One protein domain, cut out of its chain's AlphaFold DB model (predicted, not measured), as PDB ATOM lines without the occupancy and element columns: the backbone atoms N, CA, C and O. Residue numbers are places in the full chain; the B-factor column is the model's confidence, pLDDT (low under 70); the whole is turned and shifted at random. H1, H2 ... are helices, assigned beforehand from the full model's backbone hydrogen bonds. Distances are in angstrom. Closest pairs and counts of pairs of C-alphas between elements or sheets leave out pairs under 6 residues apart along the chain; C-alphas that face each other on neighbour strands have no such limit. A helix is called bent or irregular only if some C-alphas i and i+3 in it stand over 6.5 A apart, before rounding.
ATOM      1  N   LYS A  14     361.401 233.136 277.237       95.31
ATOM      2  CA  LYS A  14     361.043 234.553 277.051       95.31
ATOM      3  C   LYS A  14     360.845 235.285 278.382       95.31
ATOM      4  O   LYS A  14     361.399 236.364 278.550       95.31
ATOM      5  N   GLU A  15     360.096 234.706 279.319       95.88
ATOM      6  CA  GLU A  15     359.895 235.292 280.651       95.88
ATOM      7  C   GLU A  15     361.219 235.365 281.421       95.88
ATOM      8  O   GLU A  15     361.579 236.434 281.908       95.88
ATOM      9  N   LEU A  16     362.002 234.279 281.441       95.88
ATOM     10  CA  LEU A  16     363.303 234.241 282.123       95.88
ATOM     11  C   LEU A  16     364.300 235.270 281.573       95.88
ATOM     12  O   LEU A  16     365.010 235.891 282.358       95.88
ATOM     13  N   LEU A  17     364.341 235.485 280.252       94.75
ATOM     14  CA  LEU A  17     365.183 236.513 279.622       94.75
ATOM     15  C   LEU A  17     364.641 237.945 279.780       94.75
ATOM     16  O   LEU A  17     365.393 238.892 279.574       94.75
ATOM     17  N   SER A  18     363.365 238.123 280.141       96.38
ATOM     18  CA  SER A  18     362.767 239.450 280.362       96.38
ATOM     19  C   SER A  18     363.057 240.042 281.748       96.38
ATOM     20  O   SER A  18     362.818 241.227 281.973       96.38
ATOM     21  N   ILE A  19     363.585 239.236 282.675       96.88
ATOM     22  CA  ILE A  19     363.912 239.661 284.041       96.88
ATOM     23  C   ILE A  19     365.242 240.427 284.040       96.88
ATOM     24  O   ILE A  19     366.312 239.834 283.869       96.88
ATOM     25  N   ASP A  20     365.185 241.735 284.306       96.69
ATOM     26  CA  ASP A  20     366.375 242.533 284.616       96.69
ATOM     27  C   ASP A  20     366.882 242.187 286.027       96.69
ATOM     28  O   ASP A  20     366.419 242.695 287.050       96.69
ATOM     29  N   ILE A  21     367.871 241.297 286.066       95.56
ATOM     30  CA  ILE A  21     368.584 240.893 287.282       95.56
ATOM     31  C   ILE A  21     369.294 242.083 287.945       95.56
ATOM     32  O   ILE A  21     369.431 242.100 289.166       95.56
ATOM     33  N   GLY A  22     369.740 243.082 287.180       93.88
ATOM     34  CA  GLY A  22     370.368 244.285 287.716       93.88
ATOM     35  C   GLY A  22     369.379 245.121 288.523       93.88
ATOM     36  O   GLY A  22     369.698 245.523 289.644       93.88
ATOM     37  N   GLN A  23     368.165 245.298 287.998       96.19
ATOM     38  CA  GLN A  23     367.065 245.936 288.717       96.19
ATOM     39  C   GLN A  23     366.640 245.106 289.937       96.19
ATOM     40  O   GLN A  23     366.650 245.630 291.048       96.19
ATOM     41  N   ALA A  24     366.416 243.795 289.781       95.69
ATOM     42  CA  ALA A  24     366.062 242.912 290.898       95.69
ATOM     43  C   ALA A  24     367.120 242.901 292.023       95.69
ATOM     44  O   ALA A  24     366.776 242.812 293.203       95.69
ATOM     45  N   CYS A  25     368.410 243.038 291.686       95.31
ATOM     46  CA  CYS A  25     369.478 243.200 292.675       95.31
ATOM     47  C   CYS A  25     369.413 244.552 293.400       95.31
ATOM     48  O   CYS A  25     369.638 244.599 294.610       95.31
ATOM     49  N   ASN A  26     369.106 245.643 292.693       93.56
ATOM     50  CA  ASN A  26     368.929 246.963 293.305       93.56
ATOM     51  C   ASN A  26     367.702 246.993 294.227       93.56
ATOM     52  O   ASN A  26     367.792 247.509 295.338       93.56
ATOM     53  N   ASP A  27     366.591 246.389 293.808       93.38
ATOM     54  CA  ASP A  27     365.379 246.293 294.618       93.38
ATOM     55  C   ASP A  27     365.636 245.478 295.888       93.38
ATOM     56  O   ASP A  27     365.375 245.962 296.988       93.38
ATOM     57  N   LEU A  28     366.264 244.299 295.775       92.81
ATOM     58  CA  LEU A  28     366.668 243.513 296.945       92.81
ATOM     59  C   LEU A  28     367.589 244.285 297.887       92.81
ATOM     60  O   LEU A  28     367.404 244.210 299.099       92.81
ATOM     61  N   LYS A  29     368.537 245.060 297.346       89.94
ATOM     62  CA  LYS A  29     369.435 245.914 298.130       89.94
ATOM     63  C   LYS A  29     368.681 246.977 298.940       89.94
ATOM     64  O   LYS A  29     369.102 247.278 300.052       89.94
ATOM     65  N   ASN A  30     367.563 247.493 298.427       89.81
ATOM     66  CA  ASN A  30     366.708 248.460 299.125       89.81
ATOM     67  C   ASN A  30     365.854 247.822 300.244       89.81
ATOM     68  O   ASN A  30     365.427 248.531 301.152       89.81
ATOM     69  N   TYR A  31     365.619 246.503 300.205       89.25
ATOM     70  CA  TYR A  31     364.906 245.761 301.260       89.25
ATOM     71  C   TYR A  31     365.817 245.200 302.363       89.25
ATOM     72  O   TYR A  31     365.312 244.703 303.373       89.25
ATOM     73  N   VAL A  32     367.145 245.259 302.209       87.06
ATOM     74  CA  VAL A  32     368.064 244.841 303.277       87.06
ATOM     75  C   VAL A  32     368.147 245.945 304.341       87.06
ATOM     76  O   VAL A  32     368.495 247.075 303.998       87.06
ATOM     77  N   PRO A  33     367.889 245.660 305.631       81.56
ATOM     78  CA  PRO A  33     368.055 246.660 306.683       81.56
ATOM     79  C   PRO A  33     369.529 247.072 306.806       81.56
ATOM     80  O   PRO A  33     370.404 246.210 306.895       81.56
ATOM     81  N   THR A  34     369.817 248.374 306.875       81.88
ATOM     82  CA  THR A  34     371.200 248.893 306.951       81.88
ATOM     83  C   THR A  34     371.753 248.935 308.380       81.88
ATOM     84  O   THR A  34     372.832 249.474 308.628       81.88
ATOM     85  N   GLY A  35     370.996 248.398 309.341       76.81
ATOM     86  CA  GLY A  35     371.282 248.473 310.777       76.81
ATOM     87  C   GLY A  35     370.890 249.811 311.414       76.81
ATOM     88  O   GLY A  35     371.022 249.975 312.625       76.81
ATOM     89  N   ARG A  36     370.374 250.768 310.631       79.25
ATOM     90  CA  ARG A  36     369.911 252.066 311.134       79.25
ATOM     91  C   ARG A  36     368.524 251.909 311.745       79.25
ATOM     92  O   ARG A  36     367.585 251.460 311.097       79.25
ATOM     93  N   LEU A  37     368.388 252.284 313.016       69.12
ATOM     94  CA  LEU A  37     367.162 252.117 313.811       69.12
ATOM     95  C   LEU A  37     366.071 253.164 313.492       69.12
ATOM     96  O   LEU A  37     365.264 253.518 314.352       69.12
ATOM     97  N   ASP A  38     366.033 253.652 312.253       83.00
ATOM     98  CA  ASP A  38     365.013 254.583 311.787       83.00
ATOM     99  C   ASP A  38     363.659 253.869 311.654       83.00
ATOM    100  O   ASP A  38     363.557 252.740 311.165       83.00
ATOM    101  N   LYS A  39     362.578 254.536 312.080       78.38
ATOM    102  CA  LYS A  39     361.228 253.938 312.096       78.38
ATOM    103  C   LYS A  39     360.730 253.520 310.706       78.38
ATOM    104  O   LYS A  39     359.922 252.603 310.616       78.38
ATOM    105  N   SER A  40     361.229 254.156 309.646       76.62
ATOM    106  CA  SER A  40     360.975 253.788 308.250       76.62
ATOM    107  C   SER A  40     361.621 252.452 307.866       76.62
ATOM    108  O   SER A  40     360.934 251.606 307.301       76.62
ATOM    109  N   GLU A  41     362.886 252.207 308.237       72.38
ATOM    110  CA  GLU A  41     363.543 250.904 308.016       72.38
ATOM    111  C   GLU A  41     362.850 249.768 308.776       72.38
ATOM    112  O   GLU A  41     362.940 248.617 308.365       72.38
ATOM    113  N   LEU A  42     362.162 250.060 309.885       66.44
ATOM    114  CA  LEU A  42     361.425 249.065 310.670       66.44
ATOM    115  C   LEU A  42     360.083 248.643 310.054       66.44
ATOM    116  O   LEU A  42     359.633 247.539 310.350       66.44
ATOM    117  N   GLN A  43     359.462 249.461 309.200       65.00
ATOM    118  CA  GLN A  43     358.144 249.159 308.619       65.00
ATOM    119  C   GLN A  43     358.205 248.404 307.281       65.00
ATOM    120  O   GLN A  43     357.260 247.696 306.949       65.00
ATOM    121  N   THR A  44     359.304 248.498 306.529       64.38
ATOM    122  CA  THR A  44     359.454 247.872 305.198       64.38
ATOM    123  C   THR A  44     360.069 246.466 305.222       64.38
ATOM    124  O   THR A  44     360.382 245.907 304.169       64.38
ATOM    125  N   LYS A  45     360.275 245.872 306.407       65.12
ATOM    126  CA  LYS A  45     361.074 244.647 306.562       65.12
ATOM    127  C   LYS A  45     360.381 243.399 306.014       65.12
ATOM    128  O   LYS A  45     359.632 242.723 306.718       65.12
ATOM    129  N   MET A  46     360.766 243.006 304.800       78.50
ATOM    130  CA  MET A  46     360.777 241.587 304.438       78.50
ATOM    131  C   MET A  46     361.617 240.810 305.461       78.50
ATOM    132  O   MET A  46     362.646 241.295 305.938       78.50
ATOM    133  N   SER A  47     361.199 239.591 305.805       88.12
ATOM    134  CA  SER A  47     361.996 238.747 306.697       88.12
ATOM    135  C   SER A  47     363.324 238.369 306.031       88.12
ATOM    136  O   SER A  47     363.378 238.158 304.819       88.12
ATOM    137  N   LEU A  48     364.393 238.217 306.822       84.50
ATOM    138  CA  LEU A  48     365.707 237.786 306.314       84.50
ATOM    139  C   LEU A  48     365.619 236.448 305.549       84.50
ATOM    140  O   LEU A  48     366.361 236.216 304.600       84.50
ATOM    141  N   TYR A  49     364.658 235.597 305.925       86.94
ATOM    142  CA  TYR A  49     364.318 234.362 305.220       86.94
ATOM    143  C   TYR A  49     363.748 234.614 303.814       86.94
ATOM    144  O   TYR A  49     364.253 234.044 302.851       86.94
ATOM    145  N   LEU A  50     362.747 235.493 303.671       91.69
ATOM    146  CA  LEU A  50     362.190 235.865 302.362       91.69
ATOM    147  C   LEU A  50     363.252 236.543 301.484       91.69
ATOM    148  O   LEU A  50     363.390 236.221 300.307       91.69
ATOM    149  N   LEU A  51     364.058 237.423 302.077       91.50
ATOM    150  CA  LEU A  51     365.166 238.106 301.416       91.50
ATOM    151  C   LEU A  51     366.206 237.110 300.855       91.50
ATOM    152  O   LEU A  51     366.666 237.271 299.725       91.50
ATOM    153  N   ALA A  52     366.515 236.043 301.605       90.00
ATOM    154  CA  ALA A  52     367.384 234.951 301.161       90.00
ATOM    155  C   ALA A  52     366.734 234.039 300.100       90.00
ATOM    156  O   ALA A  52     367.415 233.574 299.187       90.00
ATOM    157  N   GLN A  53     365.417 233.804 300.168       94.81
ATOM    158  CA  GLN A  53     364.689 233.091 299.109       94.81
ATOM    159  C   GLN A  53     364.698 233.871 297.787       94.81
ATOM    160  O   GLN A  53     364.878 233.277 296.725       94.81
ATOM    161  N   LEU A  54     364.542 235.196 297.843       94.94
ATOM    162  CA  LEU A  54     364.559 236.052 296.660       94.94
ATOM    163  C   LEU A  54     365.967 236.182 296.060       94.94
ATOM    164  O   LEU A  54     366.107 236.070 294.844       94.94
ATOM    165  N   SER A  55     367.019 236.342 296.872       93.38
ATOM    166  CA  SER A  55     368.399 236.370 296.358       93.38
ATOM    167  C   SER A  55     368.820 235.023 295.751       93.38
ATOM    168  O   SER A  55     369.479 234.993 294.707       93.38
ATOM    169  N   TYR A  56     368.355 233.904 296.315       94.88
ATOM    170  CA  TYR A  56     368.483 232.580 295.701       94.88
ATOM    171  C   TYR A  56     367.702 232.469 294.378       94.88
ATOM    172  O   TYR A  56     368.246 231.991 293.384       94.88
ATOM    173  N   GLY A  57     366.469 232.984 294.313       96.06
ATOM    174  CA  GLY A  57     365.683 233.052 293.075       96.06
ATOM    175  C   GLY A  57     366.386 233.843 291.963       96.06
ATOM    176  O   GLY A  57     366.507 233.352 290.842       96.06
ATOM    177  N   VAL A  58     366.939 235.016 292.283       96.06
ATOM    178  CA  VAL A  58     367.748 235.821 291.347       96.06
ATOM    179  C   VAL A  58     369.014 235.072 290.908       96.06
ATOM    180  O   VAL A  58     369.372 235.121 289.731       96.06
ATOM    181  N   THR A  59     369.651 234.314 291.809       94.44
ATOM    182  CA  THR A  59     370.799 233.447 291.477       94.44
ATOM    183  C   THR A  59     370.425 232.368 290.456       94.44
ATOM    184  O   THR A  59     371.164 232.145 289.496       94.44
ATOM    185  N   LEU A  60     369.267 231.715 290.623       95.81
ATOM    186  CA  LEU A  60     368.776 230.705 289.680       95.81
ATOM    187  C   LEU A  60     368.466 231.307 288.305       95.81
ATOM    188  O   LEU A  60     368.875 230.737 287.293       95.81
ATOM    189  N   VAL A  61     367.804 232.469 288.253       95.75
ATOM    190  CA  VAL A  61     367.530 233.162 286.981       95.75
ATOM    191  C   VAL A  61     368.840 233.551 286.288       95.75
ATOM    192  O   VAL A  61     368.974 233.301 285.093       95.75
ATOM    193  N   LEU A  62     369.842 234.060 287.022       95.69
ATOM    194  CA  LEU A  62     371.163 234.375 286.462       95.69
ATOM    195  C   LEU A  62     371.850 233.147 285.854       95.69
ATOM    196  O   LEU A  62     372.387 233.235 284.749       95.69
ATOM    197  N   ASN A  63     371.821 232.004 286.546       94.38
ATOM    198  CA  ASN A  63     372.423 230.776 286.034       94.38
ATOM    199  C   ASN A  63     371.731 230.301 284.745       94.38
ATOM    200  O   ASN A  63     372.409 230.003 283.767       94.38
ATOM    201  N   VAL A  64     370.394 230.301 284.699       95.56
ATOM    202  CA  VAL A  64     369.648 229.865 283.503       95.56
ATOM    203  C   VAL A  64     369.796 230.859 282.337       95.56
ATOM    204  O   VAL A  64     369.924 230.435 281.188       95.56
ATOM    205  N   GLN A  65     369.867 232.172 282.596       94.38
ATOM    206  CA  GLN A  65     370.222 233.157 281.563       94.38
ATOM    207  C   GLN A  65     371.642 232.916 281.012       94.38
ATOM    208  O   GLN A  65     371.848 232.995 279.800       94.38
ATOM    209  N   ALA A  66     372.613 232.580 281.869       93.19
ATOM    210  CA  ALA A  66     373.979 232.263 281.450       93.19
ATOM    211  C   ALA A  66     374.070 230.943 280.658       93.19
ATOM    212  O   ALA A  66     374.801 230.876 279.671       93.19
ATOM    213  N   GLU A  67     373.305 229.913 281.031       95.38
ATOM    214  CA  GLU A  67     373.184 228.668 280.261       95.38
ATOM    215  C   GLU A  67     372.600 228.920 278.865       95.38
ATOM    216  O   GLU A  67     373.154 228.436 277.875       95.38
ATOM    217  N   TYR A  68     371.549 229.744 278.751       94.81
ATOM    218  CA  TYR A  68     371.027 230.150 277.446       94.81
ATOM    219  C   TYR A  68     372.048 230.942 276.623       94.81
ATOM    220  O   TYR A  68     372.198 230.640 275.442       94.81
ATOM    221  N   LEU A  69     372.798 231.875 277.224       91.81
ATOM    222  CA  LEU A  69     373.873 232.582 276.518       91.81
ATOM    223  C   LEU A  69     374.936 231.610 275.983       91.81
ATOM    224  O   LEU A  69     375.390 231.775 274.855       91.81
ATOM    225  N   ILE A  70     375.328 230.589 276.751       94.19
ATOM    226  CA  ILE A  70     376.310 229.587 276.303       94.19
ATOM    227  C   ILE A  70     375.779 228.799 275.098       94.19
ATOM    228  O   ILE A  70     376.522 228.604 274.136       94.19
ATOM    229  N   VAL A  71     374.509 228.383 275.113       94.88
ATOM    230  CA  VAL A  71     373.872 227.685 273.980       94.88
ATOM    231  C   VAL A  71     373.770 228.592 272.752       94.88
ATOM    232  O   VAL A  71     374.118 228.173 271.647       94.88
ATOM    233  N   ASP A  72     373.348 229.842 272.933       91.94
ATOM    234  CA  ASP A  72     373.167 230.791 271.836       91.94
ATOM    235  C   ASP A  72     374.539 231.194 271.224       91.94
ATOM    236  O   ASP A  72     374.677 231.244 270.001       91.94
ATOM    237  N   LEU A  73     375.598 231.334 272.040       92.81
ATOM    238  CA  LEU A  73     376.989 231.512 271.582       92.81
ATOM    239  C   LEU A  73     377.553 230.275 270.863       92.81
ATOM    240  O   LEU A  73     378.268 230.422 269.873       92.81
ATOM    241  N   GLN A  74     377.253 229.059 271.332       94.38
ATOM    242  CA  GLN A  74     377.645 227.823 270.640       94.38
ATOM    243  C   GLN A  74     376.945 227.698 269.284       94.38
ATOM    244  O   GLN A  74     377.577 227.299 268.307       94.38
ATOM    245  N   SER A  75     375.666 228.073 269.205       92.38
ATOM    246  CA  SER A  75     374.918 228.141 267.948       92.38
ATOM    247  C   SER A  75     375.586 229.106 266.964       92.38
ATOM    248  O   SER A  75     375.916 228.710 265.849       92.38
ATOM    249  N   LEU A  76     375.904 230.327 267.406       92.00
ATOM    250  CA  LEU A  76     376.558 231.338 266.573       92.00
ATOM    251  C   LEU A  76     377.980 230.939 266.146       92.00
ATOM    252  O   LEU A  76     378.340 231.113 264.984       92.00
ATOM    253  N   LEU A  77     378.776 230.335 267.037       91.88
ATOM    254  CA  LEU A  77     380.106 229.818 266.692       91.88
ATOM    255  C   LEU A  77     380.015 228.690 265.657       91.88
ATOM    256  O   LEU A  77     380.798 228.671 264.709       91.88
ATOM    257  N   ASN A  78     379.035 227.789 265.781       92.44
ATOM    258  CA  ASN A  78     378.765 226.781 264.757       92.44
ATOM    259  C   ASN A  78     378.340 227.432 263.433       92.44
ATOM    260  O   ASN A  78     378.850 227.040 262.387       92.44
ATOM    261  N   THR A  79     377.485 228.459 263.454       92.19
ATOM    262  CA  THR A  79     377.136 229.233 262.254       92.19
ATOM    263  C   THR A  79     378.365 229.890 261.626       92.19
ATOM    264  O   THR A  79     378.493 229.840 260.413       92.19
ATOM    265  N   MET A  80     379.310 230.428 262.401       88.50
ATOM    266  CA  MET A  80     380.555 231.012 261.876       88.50
ATOM    267  C   MET A  80     381.531 229.966 261.310       88.50
ATOM    268  O   MET A  80     382.167 230.212 260.289       88.50
ATOM    269  N   VAL A  81     381.665 228.802 261.956       92.81
ATOM    270  CA  VAL A  81     382.585 227.722 261.536       92.81
ATOM    271  C   VAL A  81     382.045 226.941 260.335       92.81
ATOM    272  O   VAL A  81     382.819 226.533 259.468       92.81
ATOM    273  N   PHE A 294     394.928 245.664 244.660       58.59
ATOM    274  CA  PHE A 294     394.450 246.647 245.644       58.59
ATOM    275  C   PHE A 294     392.918 246.679 245.771       58.59
ATOM    276  O   PHE A 294     392.408 247.011 246.846       58.59
ATOM    277  N   HIS A 295     392.175 246.347 244.714       62.78
ATOM    278  CA  HIS A 295     390.720 246.249 244.761       62.78
ATOM    279  C   HIS A 295     390.270 245.005 245.543       62.78
ATOM    280  O   HIS A 295     389.424 245.126 246.430       62.78
ATOM    281  N   ASP A 296     390.882 243.845 245.298       62.66
ATOM    282  CA  ASP A 296     390.644 242.622 246.078       62.66
ATOM    283  C   ASP A 296     391.041 242.806 247.553       62.66
ATOM    284  O   ASP A 296     390.271 242.458 248.449       62.66
ATOM    285  N   TYR A 297     392.179 243.452 247.836       51.25
ATOM    286  CA  TYR A 297     392.609 243.738 249.211       51.25
ATOM    287  C   TYR A 297     391.647 244.696 249.938       51.25
ATOM    288  O   TYR A 297     391.370 244.525 251.125       51.25
ATOM    289  N   ARG A 298     391.064 245.674 249.228       54.69
ATOM    290  CA  ARG A 298     389.967 246.513 249.752       54.69
ATOM    291  C   ARG A 298     388.672 245.727 249.968       54.69
ATOM    292  O   ARG A 298     387.917 246.081 250.869       54.69
ATOM    293  N   GLY A 299     388.422 244.683 249.179       63.53
ATOM    294  CA  GLY A 299     387.343 243.725 249.411       63.53
ATOM    295  C   GLY A 299     387.523 242.986 250.738       63.53
ATOM    296  O   GLY A 299     386.624 243.021 251.569       63.53
ATOM    297  N   VAL A 300     388.712 242.417 250.971       57.09
ATOM    298  CA  VAL A 300     389.053 241.708 252.222       57.09
ATOM    299  C   VAL A 300     388.989 242.632 253.444       57.09
ATOM    300  O   VAL A 300     388.456 242.245 254.480       57.09
ATOM    301  N   ILE A 301     389.473 243.875 253.334       52.44
ATOM    302  CA  ILE A 301     389.363 244.857 254.427       52.44
ATOM    303  C   ILE A 301     387.891 245.164 254.746       52.44
ATOM    304  O   ILE A 301     387.535 245.226 255.919       52.44
ATOM    305  N   ARG A 302     387.021 245.303 253.733       64.44
ATOM    306  CA  ARG A 302     385.582 245.515 253.958       64.44
ATOM    307  C   ARG A 302     384.901 244.310 254.591       64.44
ATOM    308  O   ARG A 302     384.203 244.507 255.571       64.44
ATOM    309  N   SER A 303     385.149 243.089 254.112       69.12
ATOM    310  CA  SER A 303     384.553 241.895 254.726       69.12
ATOM    311  C   SER A 303     385.014 241.691 256.170       69.12
ATOM    312  O   SER A 303     384.233 241.241 256.997       69.12
ATOM    313  N   ASN A 304     386.257 242.061 256.497       64.19
ATOM    314  CA  ASN A 304     386.739 242.031 257.878       64.19
ATOM    315  C   ASN A 304     386.054 243.096 258.748       64.19
ATOM    316  O   ASN A 304     385.758 242.818 259.903       64.19
ATOM    317  N   GLN A 305     385.782 244.287 258.207       72.31
ATOM    318  CA  GLN A 305     385.108 245.361 258.940       72.31
ATOM    319  C   GLN A 305     383.600 245.096 259.108       72.31
ATOM    320  O   GLN A 305     383.067 245.290 260.193       72.31
ATOM    321  N   GLU A 306     382.933 244.570 258.077       76.81
ATOM    322  CA  GLU A 306     381.552 244.073 258.145       76.81
ATOM    323  C   GLU A 306     381.434 242.936 259.181       76.81
ATOM    324  O   GLU A 306     380.496 242.921 259.975       76.81
ATOM    325  N   PHE A 307     382.430 242.043 259.249       71.50
ATOM    326  CA  PHE A 307     382.531 241.006 260.279       71.50
ATOM    327  C   PHE A 307     382.801 241.563 261.689       71.50
ATOM    328  O   PHE A 307     382.212 241.068 262.646       71.50
ATOM    329  N   GLU A 308     383.650 242.585 261.853       71.75
ATOM    330  CA  GLU A 308     383.841 243.253 263.151       71.75
ATOM    331  C   GLU A 308     382.555 243.949 263.620       71.75
ATOM    332  O   GLU A 308     382.175 243.801 264.780       71.75
ATOM    333  N   ASP A 309     381.847 244.656 262.735       78.31
ATOM    334  CA  ASP A 309     380.565 245.295 263.055       78.31
ATOM    335  C   ASP A 309     379.488 244.257 263.432       78.31
ATOM    336  O   ASP A 309     378.729 244.465 264.382       78.31
ATOM    337  N   GLU A 310     379.445 243.110 262.750       72.75
ATOM    338  CA  GLU A 310     378.536 241.997 263.054       72.75
ATOM    339  C   GLU A 310     378.894 241.286 264.371       72.75
ATOM    340  O   GLU A 310     378.027 241.095 265.224       72.75
ATOM    341  N   PHE A 311     380.177 241.005 264.617       71.94
ATOM    342  CA  PHE A 311     380.679 240.480 265.892       71.94
ATOM    343  C   PHE A 311     380.369 241.428 267.063       71.94
ATOM    344  O   PHE A 311     379.942 240.995 268.138       71.94
ATOM    345  N   ASN A 312     380.543 242.737 266.869       72.50
ATOM    346  CA  ASN A 312     380.253 243.730 267.899       72.50
ATOM    347  C   ASN A 312     378.739 243.838 268.172       72.50
ATOM    348  O   ASN A 312     378.330 243.913 269.333       72.50
ATOM    349  N   ARG A 313     377.908 243.769 267.123       76.81
ATOM    350  CA  ARG A 313     376.437 243.770 267.204       76.81
ATOM    351  C   ARG A 313     375.876 242.522 267.891       76.81
ATOM    352  O   ARG A 313     374.989 242.644 268.730       76.81
ATOM    353  N   GLU A 314     376.366 241.335 267.539       70.94
ATOM    354  CA  GLU A 314     375.720 240.064 267.906       70.94
ATOM    355  C   GLU A 314     376.407 239.321 269.055       70.94
ATOM    356  O   GLU A 314     375.752 238.558 269.760       70.94
ATOM    357  N   ILE A 315     377.694 239.581 269.307       67.69
ATOM    358  CA  ILE A 315     378.435 238.983 270.428       67.69
ATOM    359  C   ILE A 315     378.747 240.031 271.490       67.69
ATOM    360  O   ILE A 315     378.354 239.868 272.646       67.69
ATOM    361  N   GLN A 316     379.431 241.122 271.132       73.50
ATOM    362  CA  GLN A 316     379.911 242.077 272.136       73.50
ATOM    363  C   GLN A 316     378.757 242.806 272.843       73.50
ATOM    364  O   GLN A 316     378.785 242.942 274.070       73.50
ATOM    365  N   GLN A 317     377.724 243.236 272.111       77.00
ATOM    366  CA  GLN A 317     376.589 243.939 272.706       77.00
ATOM    367  C   GLN A 317     375.784 243.043 273.676       77.00
ATOM    368  O   GLN A 317     375.670 243.456 274.836       77.00
ATOM    369  N   PRO A 318     375.315 241.822 273.325       69.88
ATOM    370  CA  PRO A 318     374.649 240.931 274.284       69.88
ATOM    371  C   PRO A 318     375.541 240.512 275.459       69.88
ATOM    372  O   PRO A 318     375.093 240.533 276.606       69.88
ATOM    373  N   LEU A 319     376.829 240.228 275.221       69.00
ATOM    374  CA  LEU A 319     377.780 239.930 276.296       69.00
ATOM    375  C   LEU A 319     377.892 241.109 277.280       69.00
ATOM    376  O   LEU A 319     377.843 240.915 278.493       69.00
ATOM    377  N   SER A 320     377.973 242.348 276.779       73.94
ATOM    378  CA  SER A 320     378.003 243.551 277.624       73.94
ATOM    379  C   SER A 320     376.696 243.774 278.398       73.94
ATOM    380  O   SER A 320     376.725 244.286 279.520       73.94
ATOM    381  N   GLN A 321     375.556 243.370 277.827       73.25
ATOM    382  CA  GLN A 321     374.253 243.431 278.488       73.25
ATOM    383  C   GLN A 321     374.131 242.398 279.607       73.25
ATOM    384  O   GLN A 321     373.538 242.734 280.623       73.25
ATOM    385  N   LEU A 322     374.740 241.211 279.482       65.00
ATOM    386  CA  LEU A 322     374.712 240.158 280.511       65.00
ATOM    387  C   LEU A 322     375.815 240.317 281.581       65.00
ATOM    388  O   LEU A 322     375.621 239.961 282.745       65.00
ATOM    389  N   LEU A 323     376.943 240.956 281.252       73.44
ATOM    390  CA  LEU A 323     377.979 241.319 282.232       73.44
ATOM    391  C   LEU A 323     377.527 242.416 283.220       73.44
ATOM    392  O   LEU A 323     378.028 242.467 284.344       73.44
ATOM    393  N   LYS A 324     376.567 243.273 282.843       75.44
ATOM    394  CA  LYS A 324     375.955 244.278 283.739       75.44
ATOM    395  C   LYS A 324     375.206 243.655 284.934       75.44
ATOM    396  O   LYS A 324     375.611 243.945 286.060       75.44
ATOM    397  N   PRO A 325     374.178 242.801 284.757       71.06
ATOM    398  CA  PRO A 325     373.493 242.153 285.868       71.06
ATOM    399  C   PRO A 325     374.419 241.225 286.654       71.06
ATOM    400  O   PRO A 325     374.312 241.180 287.874       71.06
ATOM    401  N   LEU A 326     375.382 240.555 286.007       69.19
ATOM    402  CA  LEU A 326     376.382 239.752 286.716       69.19
ATOM    403  C   LEU A 326     377.250 240.618 287.651       69.19
ATOM    404  O   LEU A 326     377.542 240.210 288.774       69.19
ATOM    405  N   ARG A 327     377.590 241.852 287.251       76.88
ATOM    406  CA  ARG A 327     378.219 242.836 288.143       76.88
ATOM    407  C   ARG A 327     377.283 243.260 289.283       76.88
ATOM    408  O   ARG A 327     377.729 243.256 290.427       76.88
ATOM    409  N   SER A 328     376.022 243.601 289.011       74.88
ATOM    410  CA  SER A 328     375.051 243.963 290.061       74.88
ATOM    411  C   SER A 328     374.832 242.827 291.066       74.88
ATOM    412  O   SER A 328     374.749 243.071 292.267       74.88
ATOM    413  N   PHE A 329     374.826 241.581 290.594       74.00
ATOM    414  CA  PHE A 329     374.741 240.379 291.415       74.00
ATOM    415  C   PHE A 329     375.994 240.167 292.276       74.00
ATOM    416  O   PHE A 329     375.877 239.807 293.446       74.00
ATOM    417  N   LEU A 330     377.195 240.436 291.753       75.44
ATOM    418  CA  LEU A 330     378.423 240.431 292.558       75.44
ATOM    419  C   LEU A 330     378.424 241.552 293.610       75.44
ATOM    420  O   LEU A 330     378.825 241.312 294.745       75.44
ATOM    421  N   GLU A 331     377.933 242.748 293.276       77.25
ATOM    422  CA  GLU A 331     377.785 243.857 294.231       77.25
ATOM    423  C   GLU A 331     376.719 243.554 295.308       77.25
ATOM    424  O   GLU A 331     376.922 243.895 296.475       77.25
ATOM    425  N   LEU A 332     375.641 242.837 294.966       74.69
ATOM    426  CA  LEU A 332     374.643 242.333 295.919       74.69
ATOM    427  C   LEU A 332     375.214 241.236 296.833       74.69
ATOM    428  O   LEU A 332     375.026 241.294 298.045       74.69
ATOM    429  N   ASN A 333     375.947 240.258 296.289       73.44
ATOM    430  CA  ASN A 333     376.600 239.217 297.094       73.44
ATOM    431  C   ASN A 333     377.676 239.797 298.017       73.44
ATOM    432  O   ASN A 333     377.796 239.363 299.157       73.44
ATOM    433  N   PHE A 334     378.427 240.801 297.561       79.00
ATOM    434  CA  PHE A 334     379.376 241.536 298.397       79.00
ATOM    435  C   PHE A 334     378.667 242.289 299.536       79.00
ATOM    436  O   PHE A 334     379.164 242.326 300.661       79.00
ATOM    437  N   PHE A 335     377.470 242.826 299.286       75.50
ATOM    438  CA  PHE A 335     376.648 243.450 300.322       75.50
ATOM    439  C   PHE A 335     376.094 242.427 301.333       75.50
ATOM    440  O   PHE A 335     376.250 242.621 302.538       75.50
ATOM    441  N   PHE A 336     375.534 241.299 300.874       72.56
ATOM    442  CA  PHE A 336     375.107 240.201 301.757       72.56
ATOM    443  C   PHE A 336     376.266 239.606 302.555       72.56
ATOM    444  O   PHE A 336     376.093 239.296 303.726       72.56
ATOM    445  N   LYS A 337     377.452 239.478 301.954       73.06
ATOM    446  CA  LYS A 337     378.690 239.080 302.632       73.06
ATOM    447  C   LYS A 337     378.982 239.990 303.825       73.06
ATOM    448  O   LYS A 337     379.220 239.476 304.910       73.06
ATOM    449  N   HIS A 338     378.960 241.311 303.634       74.56
ATOM    450  CA  HIS A 338     379.176 242.255 304.732       74.56
ATOM    451  C   HIS A 338     378.096 242.124 305.805       74.56
ATOM    452  O   HIS A 338     378.438 241.881 306.956       74.56
ATOM    453  N   LEU A 339     376.816 242.134 305.413       69.00
ATOM    454  CA  LEU A 339     375.703 241.923 306.341       69.00
ATOM    455  C   LEU A 339     375.879 240.634 307.164       69.00
ATOM    456  O   LEU A 339     375.670 240.648 308.369       69.00
ATOM    457  N   LEU A 340     376.286 239.528 306.534       66.50
ATOM    458  CA  LEU A 340     376.495 238.239 307.198       66.50
ATOM    459  C   LEU A 340     377.743 238.213 308.087       66.50
ATOM    460  O   LEU A 340     377.700 237.547 309.114       66.50
ATOM    461  N   VAL A 341     378.823 238.925 307.756       70.56
ATOM    462  CA  VAL A 341     379.966 239.099 308.674       70.56
ATOM    463  C   VAL A 341     379.546 239.921 309.893       70.56
ATOM    464  O   VAL A 341     379.834 239.525 311.020       70.56
ATOM    465  N   ASP A 342     378.795 241.001 309.686       68.50
ATOM    466  CA  ASP A 342     378.324 241.876 310.763       68.50
ATOM    467  C   ASP A 342     377.282 241.177 311.673       68.50
ATOM    468  O   ASP A 342     377.201 241.486 312.860       68.50
ATOM    469  N   TYR A 343     376.512 240.206 311.150       58.78
ATOM    470  CA  TYR A 343     375.491 239.450 311.905       58.78
ATOM    471  C   TYR A 343     375.956 238.095 312.473       58.78
ATOM    472  O   TYR A 343     375.380 237.627 313.455       58.78
ATOM    473  N   LEU A 344     376.936 237.428 311.849       55.59
ATOM    474  CA  LEU A 344     377.449 236.107 312.269       55.59
ATOM    475  C   LEU A 344     378.834 236.177 312.932       55.59
ATOM    476  O   LEU A 344     379.291 235.179 313.487       55.59
ATOM    477  N   GLY A 345     379.487 237.340 312.903       64.81
ATOM    478  CA  GLY A 345     380.770 237.591 313.549       64.81
ATOM    479  C   GLY A 345     381.996 237.127 312.757       64.81
ATOM    480  O   GLY A 345     381.923 236.562 311.662       64.81
ATOM    481  N   ASP A 346     383.166 237.371 313.352       70.50
ATOM    482  CA  ASP A 346     384.474 237.200 312.709       70.50
ATOM    483  C   ASP A 346     384.830 235.756 312.321       70.50
ATOM    484  O   ASP A 346     385.719 235.557 311.492       70.50
ATOM    485  N   GLU A 347     384.127 234.744 312.844       54.12
ATOM    486  CA  GLU A 347     384.391 233.324 312.553       54.12
ATOM    487  C   GLU A 347     384.336 232.997 311.047       54.12
ATOM    488  O   GLU A 347     385.072 232.131 310.567       54.12
ATOM    489  N   PHE A 348     383.517 233.721 310.274       53.72
ATOM    490  CA  PHE A 348     383.379 233.520 308.825       53.72
ATOM    491  C   PHE A 348     384.318 234.395 307.975       53.72
ATOM    492  O   PHE A 348     384.469 234.140 306.775       53.72
ATOM    493  N   ARG A 349     384.995 235.390 308.571       65.94
ATOM    494  CA  ARG A 349     385.883 236.335 307.866       65.94
ATOM    495  C   ARG A 349     386.934 235.642 306.968       65.94
ATOM    496  O   ARG A 349     387.034 236.041 305.805       65.94
ATOM    497  N   PRO A 350     387.638 234.563 307.384       57.25
ATOM    498  CA  PRO A 350     388.688 233.946 306.559       57.25
ATOM    499  C   PRO A 350     388.170 233.225 305.301       57.25
ATOM    500  O   PRO A 350     388.877 233.138 304.294       57.25
ATOM    501  N   LEU A 351     386.936 232.705 305.333       47.47
ATOM    502  CA  LEU A 351     386.272 232.138 304.150       47.47
ATOM    503  C   LEU A 351     385.968 233.257 303.141       47.47
ATOM    504  O   LEU A 351     386.213 233.138 301.940       47.47
ATOM    505  N   PHE A 352     385.460 234.366 303.669       57.81
ATOM    506  CA  PHE A 352     384.993 235.524 302.928       57.81
ATOM    507  C   PHE A 352     386.123 236.362 302.304       57.81
ATOM    508  O   PHE A 352     385.936 236.915 301.216       57.81
ATOM    509  N   GLU A 353     387.301 236.420 302.922       68.38
ATOM    510  CA  GLU A 353     388.503 237.044 302.346       68.38
ATOM    511  C   GLU A 353     389.019 236.279 301.111       68.38
ATOM    512  O   GLU A 353     389.375 236.898 300.108       68.38
ATOM    513  N   ARG A 354     388.965 234.937 301.109       56.47
ATOM    514  CA  ARG A 354     389.395 234.114 299.956       56.47
ATOM    515  C   ARG A 354     388.528 234.325 298.712       56.47
ATOM    516  O   ARG A 354     389.057 234.423 297.606       56.47
ATOM    517  N   VAL A 355     387.207 234.441 298.879       48.62
ATOM    518  CA  VAL A 355     386.267 234.717 297.770       48.62
ATOM    519  C   VAL A 355     386.506 236.110 297.165       48.62
ATOM    520  O   VAL A 355     386.402 236.300 295.950       48.62
ATOM    521  N   GLU A 356     386.883 237.085 297.994       58.31
ATOM    522  CA  GLU A 356     387.263 238.424 297.534       58.31
ATOM    523  C   GLU A 356     388.603 238.425 296.799       58.31
ATOM    524  O   GLU A 356     388.718 239.026 295.736       58.31
ATOM    525  N   GLN A 357     389.595 237.687 297.298       55.41
ATOM    526  CA  GLN A 357     390.882 237.538 296.623       55.41
ATOM    527  C   GLN A 357     390.723 236.876 295.241       55.41
ATOM    528  O   GLN A 357     391.325 237.329 294.268       55.41
ATOM    529  N   TYR A 358     389.848 235.870 295.117       45.28
ATOM    530  CA  TYR A 358     389.511 235.241 293.835       45.28
ATOM    531  C   TYR A 358     388.827 236.214 292.858       45.28
ATOM    532  O   TYR A 358     389.265 236.363 291.716       45.28
ATOM    533  N   THR A 359     387.781 236.919 293.302       46.47
ATOM    534  CA  THR A 359     387.064 237.887 292.450       46.47
ATOM    535  C   THR A 359     387.929 239.092 292.078       46.47
ATOM    536  O   THR A 359     387.834 239.584 290.953       46.47
ATOM    537  N   LYS A 360     388.840 239.522 292.959       58.34
ATOM    538  CA  LYS A 360     389.855 240.539 292.670       58.34
ATOM    539  C   LYS A 360     390.832 240.079 291.584       58.34
ATOM    540  O   LYS A 360     391.000 240.797 290.603       58.34
ATOM    541  N   ASN A 361     391.383 238.867 291.690       49.94
ATOM    542  CA  ASN A 361     392.269 238.297 290.665       49.94
ATOM    543  C   ASN A 361     391.592 238.236 289.280       49.94
ATOM    544  O   ASN A 361     392.213 238.580 288.275       49.94
ATOM    545  N   TYR A 362     390.306 237.868 289.227       43.31
ATOM    546  CA  TYR A 362     389.509 237.874 287.990       43.31
ATOM    547  C   TYR A 362     389.283 239.284 287.416       43.31
ATOM    548  O   TYR A 362     389.215 239.460 286.199       43.31
ATOM    549  N   ARG A 363     389.162 240.297 288.283       46.12
ATOM    550  CA  ARG A 363     388.897 241.696 287.912       46.12
ATOM    551  C   ARG A 363     390.152 242.447 287.462       46.12
ATOM    552  O   ARG A 363     390.052 243.334 286.622       46.12
ATOM    553  N   GLU A 364     391.311 242.107 288.023       56.09
ATOM    554  CA  GLU A 364     392.590 242.784 287.761       56.09
ATOM    555  C   GLU A 364     393.357 242.205 286.559       56.09
ATOM    556  O   GLU A 364     394.274 242.857 286.057       56.09
ATOM    557  N   ARG A 365     392.981 241.019 286.053       46.41
ATOM    558  CA  ARG A 365     393.616 240.410 284.872       46.41
ATOM    559  C   ARG A 365     392.634 239.660 283.948       46.41
ATOM    560  O   ARG A 365     392.721 238.435 283.835       46.41
ATOM    561  N   PRO A 366     391.717 240.368 283.257       46.66
ATOM    562  CA  PRO A 366     390.932 239.769 282.174       46.66
ATOM    563  C   PRO A 366     391.856 239.245 281.062       46.66
ATOM    564  O   PRO A 366     392.863 239.883 280.751       46.66
ATOM    565  N   LEU A 367     391.516 238.104 280.447       45.78
ATOM    566  CA  LEU A 367     392.253 237.616 279.276       45.78
ATOM    567  C   LEU A 367     392.106 238.602 278.115       45.78
ATOM    568  O   LEU A 367     390.999 239.026 277.781       45.78
ATOM    569  N   THR A 368     393.217 238.901 277.447       59.78
ATOM    570  CA  THR A 368     393.179 239.573 276.149       59.78
ATOM    571  C   THR A 368     392.693 238.617 275.055       59.78
ATOM    572  O   THR A 368     392.833 237.396 275.153       59.78
ATOM    573  N   PHE A 369     392.150 239.171 273.968       36.56
ATOM    574  CA  PHE A 369     391.673 238.390 272.821       36.56
ATOM    575  C   PHE A 369     392.777 237.504 272.208       36.56
ATOM    576  O   PHE A 369     392.515 236.357 271.860       36.56
ATOM    577  N   GLN A 370     394.028 237.985 272.166       44.19
ATOM    578  CA  GLN A 370     395.182 237.191 271.720       44.19
ATOM    579  C   GLN A 370     395.520 236.032 272.670       44.19
ATOM    580  O   GLN A 370     395.801 234.932 272.204       44.19
ATOM    581  N   GLU A 371     395.463 236.232 273.992       51.78
ATOM    582  CA  GLU A 371     395.665 235.134 274.953       51.78
ATOM    583  C   GLU A 371     394.556 234.076 274.833       51.78
ATOM    584  O   GLU A 371     394.840 232.883 274.906       51.78
ATOM    585  N   ALA A 372     393.308 234.494 274.598       47.38
ATOM    586  CA  ALA A 372     392.184 233.581 274.392       47.38
ATOM    587  C   ALA A 372     392.293 232.780 273.077       47.38
ATOM    588  O   ALA A 372     391.991 231.590 273.070       47.38
ATOM    589  N   GLN A 373     392.777 233.390 271.987       47.97
ATOM    590  CA  GLN A 373     392.989 232.721 270.691       47.97
ATOM    591  C   GLN A 373     394.066 231.620 270.708       47.97
ATOM    592  O   GLN A 373     394.123 230.810 269.783       47.97
ATOM    593  N   HIS A 374     394.931 231.587 271.726       52.16
ATOM    594  CA  HIS A 374     396.028 230.620 271.834       52.16
ATOM    595  C   HIS A 374     395.796 229.510 272.871       52.16
ATOM    596  O   HIS A 374     396.654 228.640 273.017       52.16
ATOM    597  N   LEU A 375     394.652 229.506 273.563       58.34
ATOM    598  CA  LEU A 375     394.279 228.458 274.516       58.34
ATOM    599  C   LEU A 375     393.352 227.428 273.862       58.34
ATOM    600  O   LEU A 375     392.393 227.782 273.177       58.34
ATOM    601  N   THR A 376     393.603 226.141 274.103       65.44
ATOM    602  CA  THR A 376     392.667 225.082 273.698       65.44
ATOM    603  C   THR A 376     391.413 225.098 274.574       65.44
ATOM    604  O   THR A 376     391.413 225.604 275.698       65.44
ATOM    605  N   PHE A 377     390.326 224.491 274.089       42.06
ATOM    606  CA  PHE A 377     389.091 224.347 274.864       42.06
ATOM    607  C   PHE A 377     389.319 223.607 276.197       42.06
ATOM    608  O   PHE A 377     388.782 224.016 277.224       42.06
ATOM    609  N   GLU A 378     390.179 222.584 276.211       49.03
ATOM    610  CA  GLU A 378     390.583 221.892 277.442       49.03
ATOM    611  C   GLU A 378     391.379 222.796 278.386       49.03
ATOM    612  O   GLU A 378     391.110 222.790 279.581       49.03
ATOM    613  N   GLN A 379     392.293 223.632 277.883       58.41
ATOM    614  CA  GLN A 379     393.042 224.584 278.717       58.41
ATOM    615  C   GLN A 379     392.131 225.661 279.323       58.41
ATOM    616  O   GLN A 379     392.332 226.068 280.468       58.41
ATOM    617  N   LEU A 380     391.094 226.096 278.595       47.59
ATOM    618  CA  LEU A 380     390.053 226.987 279.117       47.59
ATOM    619  C   LEU A 380     389.179 226.303 280.185       47.59
ATOM    620  O   LEU A 380     388.725 226.977 281.110       47.59
ATOM    621  N   GLN A 381     388.969 224.984 280.103       43.09
ATOM    622  CA  GLN A 381     388.298 224.218 281.160       43.09
ATOM    623  C   GLN A 381     389.210 223.933 282.362       43.09
ATOM    624  O   GLN A 381     388.767 224.103 283.492       43.09
ATOM    625  N   GLN A 382     390.480 223.574 282.163       52.38
ATOM    626  CA  GLN A 382     391.444 223.349 283.250       52.38
ATOM    627  C   GLN A 382     391.597 224.612 284.108       52.38
ATOM    628  O   GLN A 382     391.370 224.557 285.313       52.38
ATOM    629  N   ARG A 383     391.732 225.792 283.485       53.00
ATOM    630  CA  ARG A 383     391.721 227.090 284.193       53.00
ATOM    631  C   ARG A 383     390.433 227.415 284.969       53.00
ATOM    632  O   ARG A 383     390.422 228.367 285.747       53.00
TER     633      ARG A 383
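AT A GLANCE: This is residues 14 to 81 and 294 to 383 of the 572 residues of an uncharacterized protein of Meloidogyne hapla (UniProt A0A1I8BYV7). Two long helices, H4 and H5, run side by side in opposite directions, and the shorter H2 packs on both to make a loose three-helix bundle. H5 overshoots its partners, and its residues 294 to 307 stick out alone; at its other end it folds back through a hairpin into H6, and beyond the hairpin residues 360 to 371, of which 360 to 364 belong to H6 and 369 to 371 to H7, and residues 373 to 379, of which 377 to 379 belong to H8, stand free. The short H1 packs on H4. The printed part has 158 residues with eight named helices, H1 to H8 in chain order, and no named strand; the class is all helix. It is loose, with a radius of gyration of the C-alphas of 21.2 A, and spans 74 by 35 by 24 A.

IN THESE COORDINATES: H1, residues 14 to 18, begins at C-alpha 14 (361.043, 234.553, 277.051). H2 is residues 21 to 31, 15.3 A long, and H3 is residues 39 to 43. H4, residues 48 to 81, is 48.9 A long. After the cut, H5, residues 294 to 344, begins at C-alpha 294 (394.450, 246.647, 245.644) and is 69.6 A long, with a kink of 30 degrees near residue 317. H6, residues 346 to 364, is 26.8 A long and irregular, with C-alphas 347 and 350 7.4 A apart. H7 is residues 369 to 373, and H8, residues 377 to 383, ends at C-alpha 383 (391.721, 227.090, 284.193).

HOW THE PARTS SIT: H2, H4 and H5 form an up and down bundle, each running against the one before it. H2 touches H4 at a shallow tilt of 11 degrees, with the closest C-alphas, Ile 21 and Val 58, 6.6 A apart. H2 touches residues 324 to 335 of H5, closest at the C-alphas of Gly 22 and Pro 325, 4.2 A. H4 and H5 touch at a shallow tilt of 16 degrees, closest at the C-alphas of Leu 62 and Leu 326, 7.5 A. H1 touches H4, closest at the C-alphas of Leu 17 and Gln 65, 6.4 A. H5 and H6, a helical hairpin, only just touch, with 3 pairs of C-alphas within 8 A, the closest Val 341 and Phe 348 at 6.5 A. H3, H7 and H8 touch no helix. Each O i to N i+4 pair is within hydrogen-bond range in H1, H2, H3, H4, H7 and H8; in H5 it is 44 of 47 and in H6 12 of 15.

THE WHOLE: The two C-alphas farthest apart, those of Lys 39 and Phe 294, are 74.7 A apart. Residues 82 to 293 are not printed, and C-alphas 81 and 294 are 27.4 A apart across the cut. No link printed whole is long. The mean pLDDT of the printed part is 73.9, and 64 residues are under 70, among them residues 294 to 304 and 347 to 383.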